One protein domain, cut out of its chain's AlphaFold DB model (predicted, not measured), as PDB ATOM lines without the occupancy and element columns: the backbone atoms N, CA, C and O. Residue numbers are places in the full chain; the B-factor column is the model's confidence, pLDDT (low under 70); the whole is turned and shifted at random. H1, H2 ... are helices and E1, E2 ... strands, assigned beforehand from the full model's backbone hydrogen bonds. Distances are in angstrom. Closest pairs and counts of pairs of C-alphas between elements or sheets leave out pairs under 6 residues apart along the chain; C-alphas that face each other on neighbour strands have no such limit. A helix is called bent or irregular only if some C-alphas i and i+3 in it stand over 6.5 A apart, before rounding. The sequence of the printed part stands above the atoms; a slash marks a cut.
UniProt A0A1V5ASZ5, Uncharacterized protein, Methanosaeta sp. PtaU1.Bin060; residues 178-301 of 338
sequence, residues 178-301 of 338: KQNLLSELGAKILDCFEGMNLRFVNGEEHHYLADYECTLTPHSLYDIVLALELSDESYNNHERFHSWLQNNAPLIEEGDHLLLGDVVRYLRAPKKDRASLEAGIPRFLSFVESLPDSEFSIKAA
ATOM      1  N   LYS A 178     131.505 151.298 109.821       88.94
ATOM      2  CA  LYS A 178     130.600 151.293 110.984       88.94
ATOM      3  C   LYS A 178     130.772 150.045 111.842       88.94
ATOM      4  O   LYS A 178     130.885 150.148 113.059       88.94
ATOM      5  N   GLN A 179     130.798 148.868 111.211       86.81
ATOM      6  CA  GLN A 179     130.972 147.591 111.908       86.81
ATOM      7  C   GLN A 179     132.324 147.522 112.616       86.81
ATOM      8  O   GLN A 179     132.405 147.029 113.739       86.81
ATOM      9  N   ASN A 180     133.374 148.054 111.986       90.88
ATOM     10  CA  ASN A 180     134.693 148.121 112.596       90.88
ATOM     11  C   ASN A 180     134.685 149.004 113.855       90.88
ATOM     12  O   ASN A 180     135.057 148.537 114.929       90.88
ATOM     13  N   LEU A 181     134.162 150.234 113.756       92.06
ATOM     14  CA  LEU A 181     134.039 151.128 114.911       92.06
ATOM     15  C   LEU A 181     133.218 150.483 116.041       92.06
ATOM     16  O   LEU A 181     133.656 150.475 117.188       92.06
ATOM     17  N   LEU A 182     132.066 149.885 115.722       90.06
ATOM     18  CA  LEU A 182     131.228 149.204 116.711       90.06
ATOM     19  C   LEU A 182     131.972 148.050 117.403       90.06
ATOM     20  O   LEU A 182     131.905 147.908 118.625       90.06
ATOM     21  N   SER A 183     132.683 147.227 116.630       89.44
ATOM     22  CA  SER A 183     133.439 146.088 117.154       89.44
ATOM     23  C   SER A 183     134.575 146.532 118.074       89.44
ATOM     24  O   SER A 183     134.776 145.929 119.127       89.44
ATOM     25  N   GLU A 184     135.320 147.572 117.699       93.75
ATOM     26  CA  GLU A 184     136.423 148.085 118.513       93.75
ATOM     27  C   GLU A 184     135.921 148.752 119.801       93.75
ATOM     28  O   GLU A 184     136.484 148.504 120.867       93.75
ATOM     29  N   LEU A 185     134.825 149.520 119.739       91.75
ATOM     30  CA  LEU A 185     134.167 150.058 120.935       91.75
ATOM     31  C   LEU A 185     133.730 148.927 121.872       91.75
ATOM     32  O   LEU A 185     133.990 148.983 123.072       91.75
ATOM     33  N   GLY A 186     133.121 147.870 121.329       90.44
ATOM     34  CA  GLY A 186     132.725 146.705 122.115       90.44
ATOM     35  C   GLY A 186     133.904 146.009 122.785       90.44
ATOM     36  O   GLY A 186     133.827 145.704 123.974       90.44
ATOM     37  N   ALA A 187     135.014 145.830 122.068       91.38
ATOM     38  CA  ALA A 187     136.242 145.285 122.639       91.38
ATOM     39  C   ALA A 187     136.770 146.159 123.789       91.38
ATOM     40  O   ALA A 187     137.050 145.636 124.863       91.38
ATOM     41  N   LYS A 188     136.800 147.490 123.627       92.50
ATOM     42  CA  LYS A 188     137.236 148.409 124.693       92.50
ATOM     43  C   LYS A 188     136.359 148.351 125.937       92.50
ATOM     44  O   LYS A 188     136.893 148.392 127.045       92.50
ATOM     45  N   ILE A 189     135.039 148.232 125.784       90.00
ATOM     46  CA  ILE A 189     134.142 148.048 126.933       90.00
ATOM     47  C   ILE A 189     134.507 146.758 127.678       90.00
ATOM     48  O   ILE A 189     134.651 146.779 128.898       90.00
ATOM     49  N   LEU A 190     134.685 145.646 126.959       89.75
ATOM     50  CA  LEU A 190     135.038 144.358 127.564       89.75
ATOM     51  C   LEU A 190     136.407 144.408 128.263       89.75
ATOM     52  O   LEU A 190     136.528 143.914 129.384       89.75
ATOM     53  N   ASP A 191     137.397 145.070 127.661       91.81
ATOM     54  CA  ASP A 191     138.738 145.252 128.236       91.81
ATOM     55  C   ASP A 191     138.704 146.028 129.564       91.81
ATOM     56  O   ASP A 191     139.464 145.732 130.492       91.81
ATOM     57  N   CYS A 192     137.792 146.998 129.707       91.38
ATOM     58  CA  CYS A 192     137.619 147.728 130.968       91.38
ATOM     59  C   CYS A 192     137.211 146.798 132.119       91.38
ATOM     60  O   CYS A 192     137.526 147.063 133.279       91.38
ATOM     61  N   PHE A 193     136.553 145.687 131.809       89.44
ATOM     62  CA  PHE A 193     135.964 144.749 132.756       89.44
ATOM     63  C   PHE A 193     136.627 143.366 132.672       89.44
ATOM     64  O   PHE A 193     135.976 142.331 132.821       89.44
ATOM     65  N   GLU A 194     137.946 143.357 132.453       86.06
ATOM     66  CA  GLU A 194     138.771 142.153 132.371       86.06
ATOM     67  C   GLU A 194     138.482 141.152 133.506       86.06
ATOM     68  O   GLU A 194     138.374 141.512 134.683       86.06
ATOM     69  N   GLY A 195     138.363 139.873 133.142       82.56
ATOM     70  CA  GLY A 195     138.040 138.788 134.072       82.56
ATOM     71  C   GLY A 195     136.540 138.558 134.283       82.56
ATOM     72  O   GLY A 195     136.174 137.574 134.922       82.56
ATOM     73  N   MET A 196     135.671 139.400 133.714       85.12
ATOM     74  CA  MET A 196     134.223 139.179 133.685       85.12
ATOM     75  C   MET A 196     133.762 138.750 132.291       85.12
ATOM     76  O   MET A 196     134.166 139.314 131.278       85.12
ATOM     77  N   ASN A 197     132.882 137.749 132.226       84.12
ATOM     78  CA  ASN A 197     132.348 137.236 130.960       84.12
ATOM     79  C   ASN A 197     131.102 138.025 130.528       84.12
ATOM     80  O   ASN A 197     130.012 137.458 130.420       84.12
ATOM     81  N   LEU A 198     131.259 139.341 130.366       83.81
ATOM     82  CA  LEU A 198     130.164 140.252 130.041       83.81
ATOM     83  C   LEU A 198     129.517 139.901 128.704       83.81
ATOM     84  O   LEU A 198     130.189 139.678 127.697       83.81
ATOM     85  N   ARG A 199     128.184 139.917 128.693       84.00
ATOM     86  CA  ARG A 199     127.382 139.800 127.478       84.00
ATOM     87  C   ARG A 199     126.562 141.062 127.287       84.00
ATOM     88  O   ARG A 199     125.858 141.489 128.200       84.00
ATOM     89  N   PHE A 200     126.641 141.642 126.095       82.31
ATOM     90  CA  PHE A 200     125.773 142.753 125.728       82.31
ATOM     91  C   PHE A 200     124.343 142.249 125.546       82.31
ATOM     92  O   PHE A 200     124.115 141.263 124.843       82.31
ATOM     93  N   VAL A 201     123.392 142.924 126.182       77.19
ATOM     94  CA  VAL A 201     121.963 142.616 126.085       77.19
ATOM     95  C   VAL A 201     121.242 143.783 125.421       77.19
ATOM     96  O   VAL A 201     121.319 144.918 125.882       77.19
ATOM     97  N   ASN A 202     120.547 143.487 124.320       62.84
ATOM     98  CA  ASN A 202     119.663 144.423 123.631       62.84
ATOM     99  C   ASN A 202     118.239 144.193 124.139       62.84
ATOM    100  O   ASN A 202     117.684 143.123 123.891       62.84
ATOM    101  N   GLY A 203     117.631 145.167 124.810       55.12
ATOM    102  CA  GLY A 203     116.212 145.064 125.141       55.12
ATOM    103  C   GLY A 203     115.716 146.088 126.148       55.12
ATOM    104  O   GLY A 203     116.287 146.246 127.221       55.12
ATOM    105  N   GLU A 204     114.598 146.721 125.793       47.34
ATOM    106  CA  GLU A 204     113.740 147.557 126.646       47.34
ATOM    107  C   GLU A 204     113.076 146.763 127.792       47.34
ATOM    108  O   GLU A 204     112.485 147.344 128.700       47.34
ATOM    109  N   GLU A 205     113.192 145.431 127.789       45.50
ATOM    110  CA  GLU A 205     112.671 144.551 128.832       45.50
ATOM    111  C   GLU A 205     113.805 144.070 129.747       45.50
ATOM    112  O   GLU A 205     114.657 143.269 129.362       45.50
ATOM    113  N   HIS A 206     113.794 144.555 130.993       50.72
ATOM    114  CA  HIS A 206     114.712 144.199 132.081       50.72
ATOM    115  C   HIS A 206     114.520 142.758 132.594       50.72
ATOM    116  O   HIS A 206     114.319 142.520 133.789       50.72
ATOM    117  N   HIS A 207     114.569 141.772 131.707       54.16
ATOM    118  CA  HIS A 207     114.642 140.371 132.088       54.16
ATOM    119  C   HIS A 207     116.110 139.960 132.107       54.16
ATOM    120  O   HIS A 207     116.688 139.660 131.070       54.16
ATOM    121  N   TYR A 208     116.721 139.979 133.294       58.31
ATOM    122  CA  TYR A 208     118.089 139.500 133.472       58.31
ATOM    123  C   TYR A 208     118.136 137.986 133.229       58.31
ATOM    124  O   TYR A 208     117.611 137.211 134.032       58.31
ATOM    125  N   LEU A 209     118.736 137.555 132.120       61.16
ATOM    126  CA  LEU A 209     118.794 136.158 131.679       61.16
ATOM    127  C   LEU A 209     120.123 135.478 132.055       61.16
ATOM    128  O   LEU A 209     120.198 134.248 132.072       61.16
ATOM    129  N   ALA A 210     121.167 136.251 132.369       67.50
ATOM    130  CA  ALA A 210     122.519 135.771 132.645       67.50
ATOM    131  C   ALA A 210     123.216 136.520 133.795       67.50
ATOM    132  O   ALA A 210     122.857 137.637 134.161       67.50
ATOM    133  N   ASP A 211     124.248 135.889 134.363       77.06
ATOM    134  CA  ASP A 211     125.010 136.412 135.506       77.06
ATOM    135  C   ASP A 211     125.858 137.653 135.191       77.06
ATOM    136  O   ASP A 211     126.123 138.438 136.098       77.06
ATOM    137  N   TYR A 212     126.266 137.826 133.929       79.81
ATOM    138  CA  TYR A 212     127.121 138.920 133.461       79.81
ATOM    139  C   TYR A 212     126.469 139.620 132.270       79.81
ATOM    140  O   TYR A 212     126.581 139.160 131.131       79.81
ATOM    141  N   GLU A 213     125.790 140.731 132.524       81.69
ATOM    142  CA  GLU A 213     125.026 141.455 131.506       81.69
ATOM    143  C   GLU A 213     125.430 142.922 131.466       81.69
ATOM    144  O   GLU A 213     125.631 143.534 132.511       81.69
ATOM    145  N   CYS A 214     125.547 143.473 130.260       81.75
ATOM    146  CA  CYS A 214     125.867 144.873 130.014       81.75
ATOM    147  C   CYS A 214     124.817 145.487 129.078       81.75
ATOM    148  O   CYS A 214     124.685 145.069 127.926       81.75
ATOM    149  N   THR A 215     124.066 146.468 129.578       77.12
ATOM    150  CA  THR A 215     123.079 147.245 128.807       77.12
ATOM    151  C   THR A 215     123.702 148.494 128.175       77.12
ATOM    152  O   THR A 215     123.131 149.058 127.245       77.12
ATOM    153  N   LEU A 216     124.908 148.896 128.608       75.62
ATOM    154  CA  LEU A 216     125.775 149.827 127.874       75.62
ATOM    155  C   LEU A 216     126.356 149.113 126.654       75.62
ATOM    156  O   LEU A 216     127.481 148.610 126.653       75.62
ATOM    157  N   THR A 217     125.539 149.018 125.615       78.81
ATOM    158  CA  THR A 217     125.928 148.359 124.375       78.81
ATOM    159  C   THR A 217     126.955 149.203 123.611       78.81
ATOM    160  O   THR A 217     126.977 150.431 123.746       78.81
ATOM    161  N   PRO A 218     127.774 148.584 122.741       83.50
ATOM    162  CA  PRO A 218     128.689 149.325 121.873       83.50
ATOM    163  C   PRO A 218     127.961 150.356 120.999       83.50
ATOM    164  O   PRO A 218     128.544 151.367 120.628       83.50
ATOM    165  N   HIS A 219     126.676 150.121 120.713       81.19
ATOM    166  CA  HIS A 219     125.822 151.013 119.933       81.19
ATOM    167  C   HIS A 219     125.591 152.353 120.640       81.19
ATOM    168  O   HIS A 219     125.706 153.404 120.022       81.19
ATOM    169  N   SER A 220     125.365 152.332 121.957       77.62
ATOM    170  CA  SER A 220     125.192 153.556 122.745       77.62
ATOM    171  C   SER A 220     126.437 154.445 122.699       77.62
ATOM    172  O   SER A 220     126.321 155.662 122.613       77.62
ATOM    173  N   LEU A 221     127.633 153.845 122.725       83.38
ATOM    174  CA  LEU A 221     128.879 154.600 122.571       83.38
ATOM    175  C   LEU A 221     129.124 155.023 121.123       83.38
ATOM    176  O   LEU A 221     129.638 156.112 120.901       83.38
ATOM    177  N   TYR A 222     128.744 154.199 120.148       87.31
ATOM    178  CA  TYR A 222     128.862 154.526 118.729       87.31
ATOM    179  C   TYR A 222     128.141 155.837 118.391       87.31
ATOM    180  O   TYR A 222     128.735 156.719 117.773       87.31
ATOM    181  N   ASP A 223     126.901 155.997 118.860       81.69
ATOM    182  CA  ASP A 223     126.113 157.209 118.615       81.69
ATOM    183  C   ASP A 223     126.729 158.445 119.280       81.69
ATOM    184  O   ASP A 223     126.760 159.521 118.682       81.69
ATOM    185  N   ILE A 224     127.274 158.289 120.490       82.75
ATOM    186  CA  ILE A 224     127.981 159.368 121.192       82.75
ATOM    187  C   ILE A 224     129.223 159.786 120.404       82.75
ATOM    188  O   ILE A 224     129.420 160.974 120.164       82.75
ATOM    189  N   VAL A 225     130.043 158.823 119.976       88.12
ATOM    190  CA  VAL A 225     131.277 159.097 119.229       88.12
ATOM    191  C   VAL A 225     130.969 159.762 117.886       88.12
ATOM    192  O   VAL A 225     131.663 160.698 117.505       88.12
ATOM    193  N   LEU A 226     129.914 159.341 117.185       86.94
ATOM    194  CA  LEU A 226     129.471 160.034 115.974       86.94
ATOM    195  C   LEU A 226     128.995 161.459 116.252       86.94
ATOM    196  O   LEU A 226     129.285 162.356 115.465       86.94
ATOM    197  N   ALA A 227     128.247 161.667 117.337       81.75
ATOM    198  CA  ALA A 227     127.716 162.979 117.669       81.75
ATOM    199  C   ALA A 227     128.836 163.994 117.927       81.75
ATOM    200  O   ALA A 227     128.713 165.131 117.481       81.75
ATOM    201  N   LEU A 228     129.936 163.587 118.573       83.06
ATOM    202  CA  LEU A 228     131.090 164.451 118.864       83.06
ATOM    203  C   LEU A 228     131.608 165.221 117.638       83.06
ATOM    204  O   LEU A 228     132.012 166.371 117.765       83.06
ATOM    205  N   GLU A 229     131.523 164.625 116.451       82.25
ATOM    206  CA  GLU A 229     132.001 165.217 115.198       82.25
ATOM    207  C   GLU A 229     131.006 166.195 114.541       82.25
ATOM    208  O   GLU A 229     131.338 166.857 113.556       82.25
ATOM    209  N   LEU A 230     129.763 166.277 115.028       75.00
ATOM    210  CA  LEU A 230     128.701 167.050 114.375       75.00
ATOM    211  C   LEU A 230     128.606 168.497 114.874       75.00
ATOM    212  O   LEU A 230     128.175 169.363 114.108       75.00
ATOM    213  N   SER A 231     128.961 168.778 116.134       73.44
ATOM    214  CA  SER A 231     128.896 170.136 116.698       73.44
ATOM    215  C   SER A 231     129.568 170.281 118.069       73.44
ATOM    216  O   SER A 231     129.612 169.337 118.857       73.44
ATOM    217  N   ASP A 232     129.940 171.516 118.425       71.19
ATOM    218  CA  ASP A 232     130.366 171.888 119.789       71.19
ATOM    219  C   ASP A 232     129.288 171.581 120.849       71.19
ATOM    220  O   ASP A 232     129.577 171.291 122.010       71.19
ATOM    221  N   GLU A 233     128.008 171.628 120.468       74.12
ATOM    222  CA  GLU A 233     126.899 171.231 121.341       74.12
ATOM    223  C   GLU A 233     126.941 169.731 121.666       74.12
ATOM    224  O   GLU A 233     126.619 169.328 122.784       74.12
ATOM    225  N   SER A 234     127.405 168.907 120.729       74.19
ATOM    226  CA  SER A 234     127.562 167.469 120.934       74.19
ATOM    227  C   SER A 234     128.722 167.146 121.872       74.19
ATOM    228  O   SER A 234     128.585 166.263 122.716       74.19
ATOM    229  N   TYR A 235     129.809 167.918 121.808       72.75
ATOM    230  CA  TYR A 235     130.894 167.849 122.787       72.75
ATOM    231  C   TYR A 235     130.397 168.180 124.204       72.75
ATOM    232  O   TYR A 235     130.583 167.404 125.138       72.75
ATOM    233  N   ASN A 236     129.638 169.271 124.361       74.88
ATOM    234  CA  ASN A 236     129.009 169.611 125.645       74.88
ATOM    235  C   ASN A 236     128.035 168.520 126.139       74.88
ATOM    236  O   ASN A 236     127.891 168.305 127.344       74.88
ATOM    237  N   ASN A 237     127.340 167.831 125.231       75.19
ATOM    238  CA  ASN A 237     126.466 166.712 125.586       75.19
ATOM    239  C   ASN A 237     127.253 165.472 126.023       75.19
ATOM    240  O   ASN A 237     126.806 164.780 126.938       75.19
ATOM    241  N   HIS A 238     128.424 165.213 125.437       83.06
ATOM    242  CA  HIS A 238     129.338 164.174 125.911       83.06
ATOM    243  C   HIS A 238     129.849 164.479 127.318       83.06
ATOM    244  O   HIS A 238     129.740 163.610 128.179       83.06
ATOM    245  N   GLU A 239     130.291 165.707 127.600       82.56
ATOM    246  CA  GLU A 239     130.721 166.083 128.955       82.56
ATOM    247  C   GLU A 239     129.589 165.902 129.976       82.56
ATOM    248  O   GLU A 239     129.789 165.363 131.067       82.56
ATOM    249  N   ARG A 240     128.360 166.290 129.609       80.00
ATOM    250  CA  ARG A 240     127.169 166.055 130.440       80.00
ATOM    251  C   ARG A 240     126.899 164.570 130.642       80.00
ATOM    252  O   ARG A 240     126.564 164.179 131.756       80.00
ATOM    253  N   PHE A 241     127.035 163.753 129.600       80.62
ATOM    254  CA  PHE A 241     126.861 162.306 129.680       80.62
ATOM    255  C   PHE A 241     127.919 161.660 130.580       80.62
ATOM    256  O   PHE A 241     127.576 160.867 131.452       80.62
ATOM    257  N   HIS A 242     129.187 162.039 130.425       84.38
ATOM    258  CA  HIS A 242     130.286 161.565 131.264       84.38
ATOM    259  C   HIS A 242     130.090 161.963 132.729       84.38
ATOM    260  O   HIS A 242     130.121 161.104 133.608       84.38
ATOM    261  N   SER A 243     129.774 163.233 132.989       83.25
ATOM    262  CA  SER A 243     129.459 163.717 134.336       83.25
ATOM    263  C   SER A 243     128.242 163.000 134.924       83.25
ATOM    264  O   SER A 243     128.219 162.635 136.100       83.25
ATOM    265  N   TRP A 244     127.219 162.742 134.112       80.94
ATOM    266  CA  TRP A 244     126.059 161.981 134.546       80.94
ATOM    267  C   TRP A 244     126.420 160.531 134.885       80.94
ATOM    268  O   TRP A 244     126.010 160.072 135.950       80.94
ATOM    269  N   LEU A 245     127.230 159.842 134.072       80.56
ATOM    270  CA  LEU A 245     127.733 158.494 134.361       80.56
ATOM    271  C   LEU A 245     128.514 158.452 135.680       80.56
ATOM    272  O   LEU A 245     128.263 157.577 136.504       80.56
ATOM    273  N   GLN A 246     129.404 159.419 135.919       81.94
ATOM    274  CA  GLN A 246     130.157 159.524 137.175       81.94
ATOM    275  C   GLN A 246     129.232 159.653 138.395       81.94
ATOM    276  O   GLN A 246     129.500 159.068 139.442       81.94
ATOM    277  N   ASN A 247     128.134 160.397 138.254       79.25
ATOM    278  CA  ASN A 247     127.208 160.689 139.347       79.25
ATOM    279  C   ASN A 247     126.072 159.658 139.506       79.25
ATOM    280  O   ASN A 247     125.433 159.625 140.554       79.25
ATOM    281  N   ASN A 248     125.801 158.832 138.489       72.88
ATOM    282  CA  ASN A 248     124.640 157.926 138.436       72.88
ATOM    283  C   ASN A 248     125.017 156.457 138.204       72.88
ATOM    284  O   ASN A 248     124.161 155.651 137.834       72.88
ATOM    285  N   ALA A 249     126.272 156.086 138.461       75.06
ATOM    286  CA  ALA A 249     126.742 154.702 138.443       75.06
ATOM    287  C   ALA A 249     127.095 154.172 139.854       75.06
ATOM    288  O   ALA A 249     128.211 153.687 140.054       75.06
ATOM    289  N   PRO A 250     126.201 154.255 140.868       84.19
ATOM    290  CA  PRO A 250     126.466 153.620 142.151       84.19
ATOM    291  C   PRO A 250     126.485 152.099 142.001       84.19
ATOM    292  O   PRO A 250     125.780 151.530 141.165       84.19
ATOM    293  N   LEU A 251     127.274 151.440 142.847       86.31
ATOM    294  CA  LEU A 251     127.254 149.991 142.966       86.31
ATOM    295  C   LEU A 251     126.161 149.580 143.958       86.31
ATOM    296  O   LEU A 251     126.227 149.927 145.138       86.31
ATOM    297  N   ILE A 252     125.171 148.831 143.485       88.88
ATOM    298  CA  ILE A 252     124.024 148.375 144.271       88.88
ATOM    299  C   ILE A 252     124.100 146.863 144.438       88.88
ATOM    300  O   ILE A 252     124.395 146.125 143.502       88.88
ATOM    301  N   GLU A 253     123.818 146.391 145.646       89.75
ATOM    302  CA  GLU A 253     123.680 144.968 145.923       89.75
ATOM    303  C   GLU A 253     122.221 144.532 145.781       89.75
ATOM    304  O   GLU A 253     121.355 145.021 146.505       89.75
ATOM    305  N   GLU A 254     121.959 143.554 144.915       85.62
ATOM    306  CA  GLU A 254     120.635 142.947 144.761       85.62
ATOM    307  C   GLU A 254     120.773 141.421 144.739       85.62
ATOM    308  O   GLU A 254     121.359 140.843 143.823       85.62
ATOM    309  N   GLY A 255     120.270 140.753 145.782       86.50
ATOM    310  CA  GLY A 255     120.413 139.301 145.935       86.50
ATOM    311  C   GLY A 255     121.881 138.863 145.966       86.50
ATOM    312  O   GLY A 255     122.655 139.349 146.793       86.50
ATOM    313  N   ASP A 256     122.256 137.967 145.051       88.50
ATOM    314  CA  ASP A 256     123.624 137.451 144.874       88.50
ATOM    315  C   ASP A 256     124.448 138.246 143.843       88.50
ATOM    316  O   ASP A 256     125.580 137.875 143.509       88.50
ATOM    317  N   HIS A 257     123.911 139.368 143.359       89.44
ATOM    318  CA  HIS A 257     124.494 140.166 142.287       89.44
ATOM    319  C   HIS A 257     124.821 141.595 142.733       89.44
ATOM    320  O   HIS A 257     124.339 142.111 143.746       89.44
ATOM    321  N   LEU A 258     125.695 142.209 141.948       88.88
ATOM    322  CA  LEU A 258     126.056 143.614 141.951       88.88
ATOM    323  C   LEU A 258     125.517 144.244 140.677       88.88
ATOM    324  O   LEU A 258     125.653 143.671 139.593       88.88
ATOM    325  N   LEU A 259     124.928 145.421 140.827       86.44
ATOM    326  CA  LEU A 259     124.402 146.235 139.746       86.44
ATOM    327  C   LEU A 259     125.152 147.561 139.717       86.44
ATOM    328  O   LEU A 259     125.321 148.201 140.753       86.44
ATOM    329  N   LEU A 260     125.604 147.971 138.538       84.56
ATOM    330  CA  LEU A 260     126.138 149.304 138.300       84.56
ATOM    331  C   LEU A 260     125.014 150.203 137.783       84.56
ATOM    332  O   LEU A 260     124.482 149.944 136.704       84.56
ATOM    333  N   GLY A 261     124.695 151.264 138.521       78.31
ATOM    334  CA  GLY A 261     123.613 152.191 138.191       78.31
ATOM    335  C   GLY A 261     122.325 151.917 138.971       78.31
ATOM    336  O   GLY A 261     121.964 150.767 139.213       78.31
ATOM    337  N   ASP A 262     121.648 152.996 139.373       67.50
ATOM    338  CA  ASP A 262     120.424 152.947 140.190       67.50
ATOM    339  C   ASP A 262     119.158 152.937 139.326       67.50
ATOM    340  O   ASP A 262     118.390 151.975 139.314       67.50
ATOM    341  N   VAL A 263     118.987 153.988 138.521       67.31
ATOM    342  CA  VAL A 263     117.824 154.159 137.636       67.31
ATOM    343  C   VAL A 263     117.998 153.386 136.329       67.31
ATOM    344  O   VAL A 263     117.069 152.736 135.857       67.31
ATOM    345  N   VAL A 264     119.202 153.431 135.756       67.81
ATOM    346  CA  VAL A 264     119.573 152.670 134.560       67.81
ATOM    347  C   VAL A 264     120.637 151.671 134.984       67.81
ATOM    348  O   VAL A 264     121.740 152.052 135.362       67.81
ATOM    349  N   ARG A 265     120.285 150.385 134.980       74.56
ATOM    350  CA  ARG A 265     121.178 149.301 135.399       74.56
ATOM    351  C   ARG A 265     122.076 148.922 134.225       74.56
ATOM    352  O   ARG A 265     121.655 148.194 133.326       74.56
ATOM    353  N   TYR A 266     123.293 149.454 134.223       79.31
ATOM    354  CA  TYR A 266     124.251 149.339 133.124       79.31
ATOM    355  C   TYR A 266     124.930 147.988 133.041       79.31
ATOM    356  O   TYR A 266     125.209 147.495 131.951       79.31
ATOM    357  N   LEU A 267     125.253 147.426 134.202       85.56
ATOM    358  CA  LEU A 267     126.048 146.216 134.301       85.56
ATOM    359  C   LEU A 267     125.567 145.395 135.489       85.56
ATOM    360  O   LEU A 267     125.374 145.934 136.577       85.56
ATOM    361  N   ARG A 268     125.391 144.095 135.279       87.56
ATOM    362  CA  ARG A 268     125.114 143.100 136.314       87.56
ATOM    363  C   ARG A 268     126.253 142.092 136.375       87.56
ATOM    364  O   ARG A 268     126.651 141.577 135.335       87.56
ATOM    365  N   ALA A 269     126.752 141.804 137.574       90.31
ATOM    366  CA  ALA A 269     127.762 140.771 137.819       90.31
ATOM    367  C   ALA A 269     127.527 140.069 139.171       90.31
ATOM    368  O   ALA A 269     126.895 140.644 140.055       90.31
ATOM    369  N   PRO A 270     128.023 138.842 139.397       91.12
ATOM    370  CA  PRO A 270     127.942 138.178 140.698       91.12
ATOM    371  C   PRO A 270     128.755 138.895 141.786       91.12
ATOM    372  O   PRO A 270     129.844 139.407 141.528       91.12
ATOM    373  N   LYS A 271     128.301 138.834 143.046       92.62
ATOM    374  CA  LYS A 271     129.010 139.449 144.190       92.62
ATOM    375  C   LYS A 271     130.449 138.971 144.379       92.62
ATOM    376  O   LYS A 271     131.284 139.743 144.847       92.62
ATOM    377  N   LYS A 272     130.748 137.722 144.006       91.12
ATOM    378  CA  LYS A 272     132.108 137.156 144.071       91.12
ATOM    379  C   LYS A 272     133.129 137.936 143.225       91.12
ATOM    380  O   LYS A 272     134.306 137.906 143.560       91.12
ATOM    381  N   ASP A 273     132.683 138.668 142.200       91.19
ATOM    382  CA  ASP A 273     133.549 139.399 141.263       91.19
ATOM    383  C   ASP A 273     133.558 140.915 141.518       91.19
ATOM    384  O   ASP A 273     133.971 141.695 140.660       91.19
ATOM    385  N   ARG A 274     133.139 141.345 142.721       91.19
ATOM    386  CA  ARG A 274     133.132 142.754 143.150       91.19
ATOM    387  C   ARG A 274     134.414 143.491 142.792       91.19
ATOM    388  O   ARG A 274     134.347 144.568 142.217       91.19
ATOM    389  N   ALA A 275     135.561 142.915 143.147       90.69
ATOM    390  CA  ALA A 275     136.851 143.569 142.967       90.69
ATOM    391  C   ALA A 275     137.139 143.863 141.484       90.69
ATOM    392  O   ALA A 275     137.626 144.943 141.161       90.69
ATOM    393  N   SER A 276     136.789 142.940 140.583       90.56
ATOM    394  CA  SER A 276     136.939 143.133 139.137       90.56
ATOM    395  C   SER A 276     135.999 144.217 138.611       90.56
ATOM    396  O   SER A 276     136.407 145.035 137.787       90.56
ATOM    397  N   LEU A 277     134.756 144.259 139.107       89.94
ATOM    398  CA  LEU A 277     133.783 145.289 138.745       89.94
ATOM    399  C   LEU A 277     134.218 146.678 139.228       89.94
ATOM    400  O   LEU A 277     134.295 147.604 138.426       89.94
ATOM    401  N   GLU A 278     134.576 146.809 140.505       90.38
ATOM    402  CA  GLU A 278     135.056 148.058 141.106       90.38
ATOM    403  C   GLU A 278     136.340 148.565 140.432       90.38
ATOM    404  O   GLU A 278     136.472 149.766 140.205       90.38
ATOM    405  N   ALA A 279     137.254 147.672 140.037       91.31
ATOM    406  CA  ALA A 279     138.445 148.036 139.267       91.31
ATOM    407  C   ALA A 279     138.127 148.437 137.816       91.31
ATOM    408  O   ALA A 279     138.860 149.221 137.210       91.31
ATOM    409  N   GLY A 280     137.049 147.905 137.236       91.25
ATOM    410  CA  GLY A 280     136.660 148.194 135.861       91.25
ATOM    411  C   GLY A 280     135.931 149.518 135.666       91.25
ATOM    412  O   GLY A 280     136.156 150.183 134.658       91.25
ATOM    413  N   ILE A 281     135.138 149.955 136.649       89.44
ATOM    414  CA  ILE A 281     134.422 151.242 136.619       89.44
ATOM    415  C   ILE A 281     135.348 152.431 136.291       89.44
ATOM    416  O   ILE A 281     135.057 153.137 135.327       89.44
ATOM    417  N   PRO A 282     136.471 152.674 137.001       90.88
ATOM    418  CA  PRO A 282     137.342 153.805 136.688       90.88
ATOM    419  C   PRO A 282     138.019 153.672 135.317       90.88
ATOM    420  O   PRO A 282     138.205 154.681 134.641       90.88
ATOM    421  N   ARG A 283     138.337 152.447 134.866       92.69
ATOM    422  CA  ARG A 283     138.866 152.207 133.509       92.69
ATOM    423  C   ARG A 283     137.840 152.598 132.447       92.69
ATOM    424  O   ARG A 283     138.180 153.308 131.507       92.69
ATOM    425  N   PHE A 284     136.587 152.197 132.642       90.38
ATOM    426  CA  PHE A 284     135.488 152.531 131.745       90.38
ATOM    427  C   PHE A 284     135.194 154.036 131.720       90.38
ATOM    428  O   PHE A 284     135.069 154.617 130.646       90.38
ATOM    429  N   LEU A 285     135.148 154.692 132.883       89.25
ATOM    430  CA  LEU A 285     134.942 156.140 132.966       89.25
ATOM    431  C   LEU A 285     136.065 156.921 132.273       89.25
ATOM    432  O   LEU A 285     135.775 157.872 131.554       89.25
ATOM    433  N   SER A 286     137.322 156.502 132.448       91.69
ATOM    434  CA  SER A 286     138.472 157.110 131.766       91.69
ATOM    435  C   SER A 286     138.435 156.870 130.255       91.69
ATOM    436  O   SER A 286     138.743 157.772 129.480       91.69
ATOM    437  N   PHE A 287     138.001 155.684 129.820       91.94
ATOM    438  CA  PHE A 287     137.777 155.406 128.406       91.94
ATOM    439  C   PHE A 287     136.731 156.357 127.807       91.94
ATOM    440  O   PHE A 287     137.024 157.006 126.805       91.94
ATOM    441  N   VAL A 288     135.558 156.502 128.440       89.31
ATOM    442  CA  VAL A 288     134.503 157.420 127.971       89.31
ATOM    443  C   VAL A 288     134.993 158.869 127.949       89.31
ATOM    444  O   VAL A 288     134.721 159.573 126.980       89.31
ATOM    445  N   GLU A 289     135.737 159.302 128.969       90.44
ATOM    446  CA  GLU A 289     136.350 160.639 129.037       90.44
ATOM    447  C   GLU A 289     137.255 160.912 127.834       90.44
ATOM    448  O   GLU A 289     137.194 161.979 127.240       90.44
ATOM    449  N   SER A 290     138.057 159.917 127.446       90.75
ATOM    450  CA  SER A 290     139.043 160.042 126.373       90.75
ATOM    451  C   SER A 290     138.465 159.999 124.956       90.75
ATOM    452  O   SER A 290     139.205 160.243 124.007       90.75
ATOM    453  N   LEU A 291     137.176 159.671 124.783       88.88
ATOM    454  CA  LEU A 291     136.567 159.476 123.460       88.88
ATOM    455  C   LEU A 291     136.788 160.644 122.480       88.88
ATOM    456  O   LEU A 291     137.145 160.341 121.336       88.88
ATOM    457  N   PRO A 292     136.646 161.927 122.875       85.12
ATOM    458  CA  PRO A 292     136.837 163.049 121.956       85.12
ATOM    459  C   PRO A 292     138.255 163.156 121.390       85.12
ATOM    460  O   PRO A 292     138.419 163.509 120.230       85.12
ATOM    461  N   ASP A 293     139.269 162.775 122.169       85.06
ATOM    462  CA  ASP A 293     140.682 162.843 121.770       85.06
ATOM    463  C   ASP A 293     141.234 161.486 121.294       85.06
ATOM    464  O   ASP A 293     142.442 161.306 121.109       85.06
ATOM    465  N   SER A 294     140.363 160.488 121.130       87.50
ATOM    466  CA  SER A 294     140.758 159.117 120.811       87.50
ATOM    467  C   SER A 294     140.791 158.831 119.308       87.50
ATOM    468  O   SER A 294     140.239 159.552 118.478       87.50
ATOM    469  N   GLU A 295     141.359 157.677 118.943       91.44
ATOM    470  CA  GLU A 295     141.272 157.143 117.578       91.44
ATOM    471  C   GLU A 295     139.824 156.920 117.095       91.44
ATOM    472  O   GLU A 295     139.578 156.858 115.887       91.44
ATOM    473  N   PHE A 296     138.857 156.828 118.017       91.88
ATOM    474  CA  PHE A 296     137.444 156.641 117.696       91.88
ATOM    475  C   PHE A 296     136.811 157.892 117.085       91.88
ATOM    476  O   PHE A 296     136.030 157.750 116.145       91.88
ATOM    477  N   SER A 297     137.203 159.093 117.532       87.50
ATOM    478  CA  SER A 297     136.780 160.361 116.913       87.50
ATOM    479  C   SER A 297     137.233 160.423 115.448       87.50
ATOM    480  O   SER A 297     136.421 160.627 114.547       87.50
ATOM    481  N   ILE A 298     138.495 160.072 115.165       90.31
ATOM    482  CA  ILE A 298     139.026 160.023 113.790       90.31
ATOM    483  C   ILE A 298     138.238 159.027 112.921       90.31
ATOM    484  O   ILE A 298     137.933 159.296 111.755       90.31
ATOM    485  N   LYS A 299     137.889 157.857 113.468       92.75
ATOM    486  CA  LYS A 299     137.076 156.855 112.760       92.75
ATOM    487  C   LYS A 299     135.655 157.362 112.495       92.75
ATOM    488  O   LYS A 299     135.160 157.165 111.384       92.75
ATOM    489  N   ALA A 300     135.028 158.045 113.451       91.50
ATOM    490  CA  ALA A 300     133.729 158.687 113.261       91.50
ATOM    491  C   ALA A 300     133.773 159.785 112.192       91.50
ATOM    492  O   ALA A 300     132.924 159.787 111.296       91.50
ATOM    493  N   ALA A 301     134.800 160.636 112.197       90.62
ATOM    494  CA  ALA A 301     135.006 161.650 111.168       90.62
ATOM    495  C   ALA A 301     135.097 161.020 109.767       90.62
ATOM    496  O   ALA A 301     134.463 161.492 108.821       90.62
TER     497      ALA A 301
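AT A GLANCE: This is residues 178 to 301 of the 338 residues of an uncharacterized protein of Methanosaeta sp. PtaU1.Bin060 (UniProt A0A1V5ASZ5). A small three-stranded sheet makes one end of an elongated body, and the long helix H4 begins over one face of it and runs on toward the other end, where the short helix H5 follows it and H2 packs on H1, on H5 and on residues 234 to 238 of H3. H3 folds back alongside H4, and a long link, residues 193 to 217, joins H1 to H2 and passes E3 on its way. The printed part has 124 residues with five named helices and three named strands in the order H1 H2 H3 E1 E2 E3 H4 H5, mostly helix; the sheet's order is E1 E2 E3, antiparallel throughout. It is compact, with a radius of gyration of the C-alphas of 14.4 A, and spans 43 by 28 by 28 A.

IN THESE COORDINATES: The strands are E1, residues 251 to 254, E2, residues 257 to 260, and E3, residues 267 to 270. H4, residues 271 to 293, is 34.4 A long and starts at C-alpha 271 (129.010, 139.449, 144.190). H3, residues 232 to 248, measures 24.0 A; H1, residues 178 to 192, measures 21.5 A from C-alpha 178 (130.600, 151.293, 110.984). H2, residues 218 to 228, measures 15.6 A, and H5, residues 295 to 301, 10.0 A, ending at C-alpha 301 (135.006, 161.650, 111.168).

HOW THE PARTS SIT: E1, E2 and E3 form a meander, each strand the antiparallel neighbour of the one before; N 252 and O 259 are 2.8 A apart, N 258 and O 269 2.7 A. H4 is on one face of this sheet, giving two layers, at a height over the sheet of 8.1 A, and runs along the strands at 11 degrees to E3 on the local plane. H4 is irregular, with C-alphas 272 and 275 8.1 A apart, and has a kink of 38 degrees near residue 278. With residues 285 to 292 it touches H3, closest at the C-alphas of His 242 and Glu 289, 6.5 A, opposite ways at a shallow tilt of 15 degrees. With residues 280 to 287 it touches H1, closest at the C-alphas of Cys 192 and Gly 280, 5.0 A. H2 is the hub, touching four helices; its closest C-alphas to H1 are Pro 218 and Gly 186, 4.8 A, and to H5 Leu 226 and Ala 300, 5.2 A. H2 and H3 form a helical hairpin at a steep tilt of 40 degrees, with the C-alphas of Leu 228 and Ser 234 5.1 A apart. Each O i to N i+4 pair is within hydrogen-bond range in H1, H3 and H5, against 6 of 7 in H2 and 13 of 19 in H4.

THE WHOLE: The C-alphas of Gly 255 and Ala 301 are the two farthest apart, 43.8 A. The printed part has no cut, and H1 to H2 is the long link. Residues 202 to 210 and 262 to 264 have pLDDT under 70.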